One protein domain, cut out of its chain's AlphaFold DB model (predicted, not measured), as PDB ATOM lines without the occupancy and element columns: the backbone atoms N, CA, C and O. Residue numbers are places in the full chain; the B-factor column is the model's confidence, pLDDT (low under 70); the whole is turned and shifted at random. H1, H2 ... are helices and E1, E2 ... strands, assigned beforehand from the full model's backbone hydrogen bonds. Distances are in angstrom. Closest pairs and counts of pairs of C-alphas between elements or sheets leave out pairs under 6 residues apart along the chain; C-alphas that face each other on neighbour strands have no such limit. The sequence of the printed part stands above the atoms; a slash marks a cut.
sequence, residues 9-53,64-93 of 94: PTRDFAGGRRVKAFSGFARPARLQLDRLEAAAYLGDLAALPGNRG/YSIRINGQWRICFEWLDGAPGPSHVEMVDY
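Overview. This is residues 9 to 53 and 64 to 93 of the 94 residues of the protein "Plasmid maintenance system killer protein" of Acidobacteria bacterium (UniProt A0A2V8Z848). A three-stranded sheet has helix H2 lying along one face, as two layers; short H1 crosses over edge strand E3 on that face, and H3 grazes the sheet. The 75 printed residues hold, in order, H1 H2 H3 E1 E2 E3; the strands form a meander, each the antiparallel neighbour of the one before. The class is mixed; the whole is compact, with a radius of gyration of the C-alphas of 11.8 A, spanning 34 by 23 by 19 A.

Along the chain. Find C-alpha 9 at (62.377, 57.503, 117.679), where H1, residues 9 to 14, begins. Next come H2, residues 26 to 38, 18.0 A long, and H3, 42 to 46. Then read E1, 64 to 67, E2, 72 to 77, and E3, 86 to 92, 18.5 A long, ending at (51.318, 62.314, 122.634).

Arrangement. Hairpin E1 and E2 has N 66 and O 74 2.9 A apart; hairpin E2 and E3 has N 75 and O 89 2.8 A apart, both within hydrogen-bond range. H2's height over the sheet is 9.9 A; the closest C-alphas of H2 and E1 are Gln 32 and Ile 66, 7.1 A. H1 and E3 come closest at C-alphas Thr 10 and Glu 89, 5.7 A. In H1, H2 and H3 every O i to N i+4 pair is within hydrogen-bond range.

Size, cuts and confidence. Residues 54 to 63 are not printed; C-alphas 53 and 64 are 9.2 A apart. H1 to H2 is a long link, and pLDDT is under 70 at residues 47 to 53.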
ATOM      1  N   PRO A   9      62.097  56.506 116.648       93.94
ATOM      2  CA  PRO A   9      62.377  57.503 117.679       93.94
ATOM      3  C   PRO A   9      62.435  56.922 119.097       93.94
ATOM      4  O   PRO A   9      63.382  57.217 119.829       93.94
ATOM      5  N   THR A  10      61.488  56.071 119.505       94.00
ATOM      6  CA  THR A  10      61.523  55.464 120.848       94.00
ATOM      7  C   THR A  10      62.716  54.534 120.994       94.00
ATOM      8  O   THR A  10      63.398  54.591 122.017       94.00
ATOM      9  N   ARG A  11      63.036  53.739 119.961       94.69
ATOM     10  CA  ARG A  11      64.230  52.877 119.957       94.69
ATOM     11  C   ARG A  11      65.517  53.679 120.134       94.69
ATOM     12  O   ARG A  11      66.379  53.301 120.923       94.69
ATOM     13  N   ASP A  12      65.644  54.782 119.406       94.88
ATOM     14  CA  ASP A  12      66.781  55.694 119.493       94.88
ATOM     15  C   ASP A  12      66.934  56.244 120.907       94.88
ATOM     16  O   ASP A  12      68.016  56.185 121.493       94.88
ATOM     17  N   PHE A  13      65.834  56.733 121.471       94.81
ATOM     18  CA  PHE A  13      65.818  57.326 122.797       94.81
ATOM     19  C   PHE A  13      66.108  56.311 123.913       94.81
ATOM     20  O   PHE A  13      66.913  56.595 124.807       94.81
ATOM     21  N   ALA A  14      65.520  55.113 123.835       91.88
ATOM     22  CA  ALA A  14      65.800  54.002 124.745       91.88
ATOM     23  C   ALA A  14      67.281  53.593 124.679       91.88
ATOM     24  O   ALA A  14      67.929  53.434 125.710       91.88
ATOM     25  N   GLY A  15      67.865  53.569 123.476       92.19
ATOM     26  CA  GLY A  15      69.298  53.345 123.262       92.19
ATOM     27  C   GLY A  15      70.215  54.497 123.702       92.19
ATOM     28  O   GLY A  15      71.417  54.443 123.457       92.19
ATOM     29  N   GLY A  16      69.680  55.561 124.313       91.12
ATOM     30  CA  GLY A  16      70.461  56.706 124.788       91.12
ATOM     31  C   GLY A  16      70.803  57.745 123.724       91.12
ATOM     32  O   GLY A  16      71.534  58.691 124.022       91.12
ATOM     33  N   ARG A  17      70.265  57.629 122.505       93.88
ATOM     34  CA  ARG A  17      70.398  58.689 121.502       93.88
ATOM     35  C   ARG A  17      69.484  59.858 121.845       93.88
ATOM     36  O   ARG A  17      68.371  59.712 122.349       93.88
ATOM     37  N   ARG A  18      69.950  61.059 121.517       91.38
ATOM     38  CA  ARG A  18      69.141  62.268 121.645       91.38
ATOM     39  C   ARG A  18      68.119  62.323 120.512       91.38
ATOM     40  O   ARG A  18      68.493  62.407 119.348       91.38
ATOM     41  N   VAL A  19      66.839  62.381 120.866       94.75
ATOM     42  CA  VAL A  19      65.732  62.545 119.915       94.75
ATOM     43  C   VAL A  19      65.123  63.931 120.083       94.75
ATOM     44  O   VAL A  19      64.684  64.300 121.172       94.75
ATOM     45  N   LYS A  20      65.105  64.725 119.005       92.50
ATOM     46  CA  LYS A  20      64.634  66.120 119.044       92.50
ATOM     47  C   LYS A  20      63.174  66.222 119.498       92.50
ATOM     48  O   LYS A  20      62.878  67.075 120.332       92.50
ATOM     49  N   ALA A  21      62.310  65.326 119.018       89.19
ATOM     50  CA  ALA A  21      60.890  65.280 119.373       89.19
ATOM     51  C   ALA A  21      60.655  65.124 120.886       89.19
ATOM     52  O   ALA A  21      59.722  65.699 121.428       89.19
ATOM     53  N   PHE A  22      61.550  64.422 121.586       93.00
ATOM     54  CA  PHE A  22      61.402  64.133 123.014       93.00
ATOM     55  C   PHE A  22      62.173  65.101 123.909       93.00
ATOM     56  O   PHE A  22      62.135  64.994 125.130       93.00
ATOM     57  N   SER A  23      62.887  66.069 123.327       90.88
ATOM     58  CA  SER A  23      63.782  66.957 124.078       90.88
ATOM     59  C   SER A  23      63.076  67.770 125.171       90.88
ATOM     60  O   SER A  23      63.676  67.999 126.219       90.88
ATOM     61  N   GLY A  24      61.801  68.129 124.978       92.31
ATOM     62  CA  GLY A  24      61.000  68.861 125.969       92.31
ATOM     63  C   GLY A  24      60.631  68.052 127.218       92.31
ATOM     64  O   GLY A  24      60.277  68.628 128.242       92.31
ATOM     65  N   PHE A  25      60.737  66.722 127.165       92.81
ATOM     66  CA  PHE A  25      60.360  65.824 128.260       92.81
ATOM     67  C   PHE A  25      61.336  64.648 128.430       92.81
ATOM     68  O   PHE A  25      61.018  63.650 129.072       92.81
ATOM     69  N   ALA A  26      62.561  64.778 127.916       94.00
ATOM     70  CA  ALA A  26      63.547  63.701 127.893       94.00
ATOM     71  C   ALA A  26      63.886  63.188 129.299       94.00
ATOM     72  O   ALA A  26      63.965  61.987 129.527       94.00
ATOM     73  N   ARG A  27      64.050  64.085 130.276       93.31
ATOM     74  CA  ARG A  27      64.385  63.689 131.650       93.31
ATOM     75  C   ARG A  27      63.292  62.828 132.304       93.31
ATOM     76  O   ARG A  27      63.625  61.735 132.758       93.31
ATOM     77  N   PRO A  28      62.014  63.257 132.360       92.94
ATOM     78  CA  PRO A  28      60.960  62.395 132.885       92.94
ATOM     79  C   PRO A  28      60.728  61.150 132.018       92.94
ATOM     80  O   PRO A  28      60.485  60.088 132.581       92.94
ATOM     81  N   ALA A  29      60.867  61.223 130.686       93.00
ATOM     82  CA  ALA A  29      60.758  60.038 129.825       93.00
ATOM     83  C   ALA A  29      61.817  58.990 130.158       93.00
ATOM     84  O   ALA A  29      61.500  57.808 130.266       93.00
ATOM     85  N   ARG A  30      63.064  59.422 130.367       93.50
ATOM     86  CA  ARG A  30      64.165  58.523 130.701       93.50
ATOM     87  C   ARG A  30      63.927  57.820 132.029       93.50
ATOM     88  O   ARG A  30      64.019  56.606 132.079       93.50
ATOM     89  N   LEU A  31      63.510  58.567 133.051       91.44
ATOM     90  CA  LEU A  31      63.167  57.990 134.351       91.44
ATOM     91  C   LEU A  31      62.087  56.903 134.234       91.44
ATOM     92  O   LEU A  31      62.183  55.871 134.891       91.44
ATOM     93  N   GLN A  32      61.053  57.130 133.421       90.50
ATOM     94  CA  GLN A  32      59.993  56.137 133.238       90.50
ATOM     95  C   GLN A  32      60.444  54.936 132.400       90.50
ATOM     96  O   GLN A  32      60.024  53.821 132.692       90.50
ATOM     97  N   LEU A  33      61.319  55.132 131.410       91.56
ATOM     98  CA  LEU A  33      61.927  54.024 130.670       91.56
ATOM     99  C   LEU A  33      62.831  53.173 131.557       91.56
ATOM    100  O   LEU A  33      62.710  51.956 131.514       91.56
ATOM    101  N   ASP A  34      63.662  53.787 132.397       90.81
ATOM    102  CA  ASP A  34      64.537  53.054 133.318       90.81
ATOM    103  C   ASP A  34      63.696  52.205 134.297       90.81
ATOM    104  O   ASP A  34      64.019  51.056 134.588       90.81
ATOM    105  N   ARG A  35      62.556  52.741 134.758       89.88
ATOM    106  CA  ARG A  35      61.582  52.004 135.582       89.88
ATOM    107  C   ARG A  35      60.910  50.860 134.822       89.88
ATOM    108  O   ARG A  35      60.771  49.774 135.376       89.88
ATOM    109  N   LEU A  36      60.502  51.100 133.575       89.69
ATOM    110  CA  LEU A  36      59.936  50.073 132.700       89.69
ATOM    111  C   LEU A  36      60.943  48.947 132.442       89.69
ATOM    112  O   LEU A  36      60.580  47.776 132.436       89.69
ATOM    113  N   GLU A  37      62.211  49.296 132.250       89.94
ATOM    114  CA  GLU A  37      63.279  48.345 131.987       89.94
ATOM    115  C   GLU A  37      63.649  47.509 133.220       89.94
ATOM    116  O   GLU A  37      63.988  46.332 133.060       89.94
ATOM    117  N   ALA A  38      63.550  48.093 134.417       88.81
ATOM    118  CA  ALA A  38      63.831  47.436 135.692       88.81
ATOM    119  C   ALA A  38      62.678  46.566 136.228       88.81
ATOM    120  O   ALA A  38      62.914  45.735 137.102       88.81
ATOM    121  N   ALA A  39      61.448  46.753 135.743       87.00
ATOM    122  CA  ALA A  39      60.298  45.973 136.188       87.00
ATOM    123  C   ALA A  39      60.413  44.499 135.762       87.00
ATOM    124  O   ALA A  39      60.788  44.196 134.627       87.00
ATOM    125  N   ALA A  40      60.055  43.588 136.667       84.88
ATOM    126  CA  ALA A  40      59.999  42.153 136.394       84.88
ATOM    127  C   ALA A  40      58.594  41.713 135.961       84.88
ATOM    128  O   ALA A  40      58.445  40.780 135.175       84.88
ATOM    129  N   TYR A  41      57.561  42.397 136.456       79.69
ATOM    130  CA  TYR A  41      56.163  42.162 136.104       79.69
ATOM    131  C   TYR A  41      55.365  43.468 136.193       79.69
ATOM    132  O   TYR A  41      55.790  44.449 136.804       79.69
ATOM    133  N   LEU A  42      54.167  43.483 135.603       78.81
ATOM    134  CA  LEU A  42      53.315  44.675 135.533       78.81
ATOM    135  C   LEU A  42      53.010  45.296 136.913       78.81
ATOM    136  O   LEU A  42      52.890  46.513 137.036       78.81
ATOM    137  N   GLY A  43      52.908  44.467 137.954       76.44
ATOM    138  CA  GLY A  43      52.654  44.908 139.328       76.44
ATOM    139  C   GLY A  43      53.728  45.851 139.882       76.44
ATOM    140  O   GLY A  43      53.386  46.786 140.607       76.44
ATOM    141  N   ASP A  44      54.991  45.695 139.472       79.38
ATOM    142  CA  ASP A  44      56.080  46.602 139.870       79.38
ATOM    143  C   ASP A  44      55.830  48.033 139.371       79.38
ATOM    144  O   ASP A  44      56.178  49.014 140.030       79.38
ATOM    145  N   LEU A  45      55.170  48.169 138.215       78.00
ATOM    146  CA  LEU A  45      54.854  49.465 137.620       78.00
ATOM    147  C   LEU A  45      53.694  50.175 138.318       78.00
ATOM    148  O   LEU A  45      53.635  51.405 138.272       78.00
ATOM    149  N   ALA A  46      52.785  49.433 138.955       70.50
ATOM    150  CA  ALA A  46      51.676  49.989 139.731       70.50
ATOM    151  C   ALA A  46      52.137  50.569 141.080       70.50
ATOM    152  O   ALA A  46      51.478  51.444 141.637       70.50
ATOM    153  N   ALA A  47      53.289  50.121 141.589       67.75
ATOM    154  CA  ALA A  47      53.912  50.673 142.790       67.75
ATOM    155  C   ALA A  47      54.628  52.018 142.537       67.75
ATOM    156  O   ALA A  47      55.047  52.692 143.483       67.75
ATOM    157  N   LEU A  48      54.781  52.436 141.273       65.88
ATOM    158  CA  LEU A  48      55.495  53.662 140.927       65.88
ATOM    159  C   LEU A  48      54.661  54.917 141.246       65.88
ATOM    160  O   LEU A  48      53.496  55.013 140.848       65.88
ATOM    161  N   PRO A  49      55.261  55.950 141.868       57.66
ATOM    162  CA  PRO A  49      54.581  57.218 142.105       57.66
ATOM    163  C   PRO A  49      54.096  57.829 140.782       57.66
ATOM    164  O   PRO A  49      54.901  58.076 139.879       57.66
ATOM    165  N   GLY A  50      52.787  58.076 140.671       60.19
ATOM    166  CA  GLY A  50      52.148  58.645 139.477       60.19
ATOM    167  C   GLY A  50      51.536  57.621 138.512       60.19
ATOM    168  O   GLY A  50      50.719  58.011 137.679       60.19
ATOM    169  N   ASN A  51      51.842  56.332 138.675       59.78
ATOM    170  CA  ASN A  51      51.149  55.232 138.013       59.78
ATOM    171  C   ASN A  51      50.081  54.681 138.957       59.78
ATOM    172  O   ASN A  51      50.258  53.657 139.610       59.78
ATOM    173  N   ARG A  52      48.936  55.361 139.047       51.50
ATOM    174  CA  ARG A  52      47.743  54.673 139.545       51.50
ATOM    175  C   ARG A  52      47.397  53.664 138.464       51.50
ATOM    176  O   ARG A  52      47.076  54.087 137.359       51.50
ATOM    177  N   GLY A  53      47.602  52.380 138.755       49.78
ATOM    178  CA  GLY A  53      47.386  51.248 137.856       49.78
ATOM    179  C   GLY A  53      45.933  51.129 137.407       49.78
ATOM    180  O   GLY A  53      45.235  50.189 137.765       49.78
ATOM    181  N   TYR A  64      49.351  48.482 127.895       83.62
ATOM    182  CA  TYR A  64      49.584  49.207 129.136       83.62
ATOM    183  C   TYR A  64      50.233  50.558 128.843       83.62
ATOM    184  O   TYR A  64      50.826  50.763 127.781       83.62
ATOM    185  N   SER A  65      50.134  51.495 129.792       86.25
ATOM    186  CA  SER A  65      50.826  52.776 129.669       86.25
ATOM    187  C   SER A  65      51.431  53.270 130.981       86.25
ATOM    188  O   SER A  65      50.858  53.071 132.048       86.25
ATOM    189  N   ILE A  66      52.575  53.951 130.886       86.62
ATOM    190  CA  ILE A  66      53.201  54.709 131.977       86.62
ATOM    191  C   ILE A  66      53.124  56.193 131.640       86.62
ATOM    192  O   ILE A  66      53.442  56.615 130.524       86.62
ATOM    193  N   ARG A  67      52.732  57.012 132.615       87.25
ATOM    194  CA  ARG A  67      52.664  58.461 132.422       87.25
ATOM    195  C   ARG A  67      54.057  59.092 132.475       87.25
ATOM    196  O   ARG A  67      54.774  58.928 133.460       87.25
ATOM    197  N   ILE A  68      54.408  59.880 131.456       88.75
ATOM    198  CA  ILE A  68      55.629  60.698 131.464       88.75
ATOM    199  C   ILE A  68      55.340  62.058 132.102       88.75
ATOM    200  O   ILE A  68      56.031  62.470 133.033       88.75
ATOM    201  N   ASN A  69      54.315  62.757 131.611       88.25
ATOM    202  CA  ASN A  69      53.868  64.052 132.127       88.25
ATOM    203  C   ASN A  69      52.380  64.298 131.788       88.25
ATOM    204  O   ASN A  69      51.634  63.351 131.542       88.25
ATOM    205  N   GLY A  70      51.932  65.560 131.818       84.69
ATOM    206  CA  GLY A  70      50.568  65.975 131.469       84.69
ATOM    207  C   GLY A  70      50.066  65.436 130.124       84.69
ATOM    208  O   GLY A  70      48.925  64.988 130.066       84.69
ATOM    209  N   GLN A  71      50.958  65.410 129.135       88.81
ATOM    210  CA  GLN A  71      50.695  65.219 127.712       88.81
ATOM    211  C   GLN A  71      51.195  63.861 127.194       88.81
ATOM    212  O   GLN A  71      50.528  63.214 126.406       88.81
ATOM    213  N   TRP A  72      52.349  63.385 127.659       90.69
ATOM    214  CA  TRP A  72      53.039  62.238 127.063       90.69
ATOM    215  C   TRP A  72      52.903  60.957 127.887       90.69
ATOM    216  O   TRP A  72      52.956  60.973 129.127       90.69
ATOM    217  N   ARG A  73      52.801  59.820 127.189       90.38
ATOM    218  CA  ARG A  73      52.742  58.470 127.772       90.38
ATOM    219  C   ARG A  73      53.678  57.510 127.043       90.38
ATOM    220  O   ARG A  73      53.878  57.631 125.842       90.38
ATOM    221  N   ILE A  74      54.221  56.539 127.775       90.69
ATOM    222  CA  ILE A  74      54.861  55.356 127.190       90.69
ATOM    223  C   ILE A  74      53.784  54.284 127.084       90.69
ATOM    224  O   ILE A  74      53.264  53.878 128.118       90.69
ATOM    225  N   CYS A  75      53.460  53.836 125.880       90.31
ATOM    226  CA  CYS A  75      52.569  52.708 125.623       90.31
ATOM    227  C   CYS A  75      53.394  51.460 125.316       90.31
ATOM    228  O   CYS A  75      54.440  51.556 124.678       90.31
ATOM    229  N   PHE A  76      52.946  50.301 125.785       90.62
ATOM    230  CA  PHE A  76      53.613  49.024 125.540       90.62
ATOM    231  C   PHE A  76      52.645  47.855 125.707       90.62
ATOM    232  O   PHE A  76      51.574  47.987 126.294       90.62
ATOM    233  N   GLU A  77      53.049  46.694 125.221       89.50
ATOM    234  CA  GLU A  77      52.389  45.413 125.450       89.50
ATOM    235  C   GLU A  77      53.234  44.588 126.420       89.50
ATOM    236  O   GLU A  77      54.463  44.666 126.406       89.50
ATOM    237  N   TRP A  78      52.589  43.805 127.281       86.56
ATOM    238  CA  TRP A  78      53.290  42.875 128.166       86.56
ATOM    239  C   TRP A  78      52.464  41.598 128.295       86.56
ATOM    240  O   TRP A  78      51.497  41.540 129.054       86.56
ATOM    241  N   LEU A  79      52.817  40.598 127.487       83.94
ATOM    242  CA  LEU A  79      52.165  39.291 127.511       83.94
ATOM    243  C   LEU A  79      52.589  38.512 128.759       83.94
ATOM    244  O   LEU A  79      53.715  38.655 129.237       83.94
ATOM    245  N   ASP A  80      51.693  37.671 129.268       79.31
ATOM    246  CA  ASP A  80      52.015  36.797 130.393       79.31
ATOM    247  C   ASP A  80      53.171  35.846 130.029       79.31
ATOM    248  O   ASP A  80      53.244  35.332 128.911       79.31
ATOM    249  N   GLY A  81      54.122  35.677 130.947       80.44
ATOM    250  CA  GLY A  81      55.360  34.927 130.710       80.44
ATOM    251  C   GLY A  81      56.369  35.577 129.748       80.44
ATOM    252  O   GLY A  81      57.411  34.975 129.478       80.44
ATOM    253  N   ALA A  82      56.116  36.785 129.230       84.81
ATOM    254  CA  ALA A  82      57.087  37.488 128.394       84.81
ATOM    255  C   ALA A  82      58.300  37.962 129.217       84.81
ATOM    256  O   ALA A  82      58.139  38.417 130.352       84.81
ATOM    257  N   PRO A  83      59.514  37.962 128.632       88.00
ATOM    258  CA  PRO A  83      60.731  38.406 129.320       88.00
ATOM    259  C   PRO A  83      60.765  39.919 129.603       88.00
ATOM    260  O   PRO A  83      61.676  40.400 130.278       88.00
ATOM    261  N   GLY A  84      59.810  40.680 129.066       88.50
ATOM    262  CA  GLY A  84      59.687  42.115 129.269       88.50
ATOM    263  C   GLY A  84      58.660  42.757 128.333       88.50
ATOM    264  O   GLY A  84      58.019  42.060 127.540       88.50
ATOM    265  N   PRO A  85      58.520  44.089 128.393       91.00
ATOM    266  CA  PRO A  85      57.573  44.841 127.580       91.00
ATOM    267  C   PRO A  85      57.995  44.891 126.106       91.00
ATOM    268  O   PRO A  85      59.169  45.089 125.774       91.00
ATOM    269  N   SER A  86      57.018  44.768 125.214       92.62
ATOM    270  CA  SER A  86      57.157  44.834 123.758       92.62
ATOM    271  C   SER A  86      56.352  45.988 123.169       92.62
ATOM    272  O   SER A  86      55.495  46.573 123.827       92.62
ATOM    273  N   HIS A  87      56.631  46.324 121.908       93.19
ATOM    274  CA  HIS A  87      55.945  47.397 121.180       93.19
ATOM    275  C   HIS A  87      55.952  48.737 121.932       93.19
ATOM    276  O   HIS A  87      54.989  49.497 121.863       93.19
ATOM    277  N   VAL A  88      57.054  49.023 122.634       93.56
ATOM    278  CA  VAL A  88      57.214  50.252 123.412       93.56
ATOM    279  C   VAL A  88      57.222  51.465 122.481       93.56
ATOM    280  O   VAL A  88      57.963  51.488 121.494       93.56
ATOM    281  N   GLU A  89      56.419  52.470 122.810       94.62
ATOM    282  CA  GLU A  89      56.256  53.711 122.049       94.62
ATOM    283  C   GLU A  89      56.009  54.893 122.992       94.62
ATOM    284  O   GLU A  89      55.276  54.764 123.972       94.62
ATOM    285  N   MET A  90      56.588  56.059 122.700       92.12
ATOM    286  CA  MET A  90      56.237  57.318 123.366       92.12
ATOM    287  C   MET A  90      55.216  58.094 122.536       92.12
ATOM    288  O   MET A  90      55.547  58.607 121.470       92.12
ATOM    289  N   VAL A  91      53.995  58.224 123.054       90.75
ATOM    290  CA  VAL A  91      52.874  58.866 122.360       90.75
ATOM    291  C   VAL A  91      52.451  60.166 123.033       90.75
ATOM    292  O   VAL A  91      52.491  60.295 124.264       90.75
ATOM    293  N   ASP A  92      52.021  61.113 122.203       89.62
ATOM    294  CA  ASP A  92      51.318  62.314 122.634       89.62
ATOM    295  C   ASP A  92      49.849  61.949 122.906       89.62
ATOM    296  O   ASP A  92      49.176  61.350 122.068       89.62
ATOM    297  N   TYR A  93      49.385  62.237 124.114       72.44
ATOM    298  CA  TYR A  93      48.035  61.984 124.601       72.44
ATOM    299  C   TYR A  93      47.369  63.347 124.841       72.44
ATOM    300  O   TYR A  93      47.119  63.736 125.985       72.44
TER     301      TYR A  93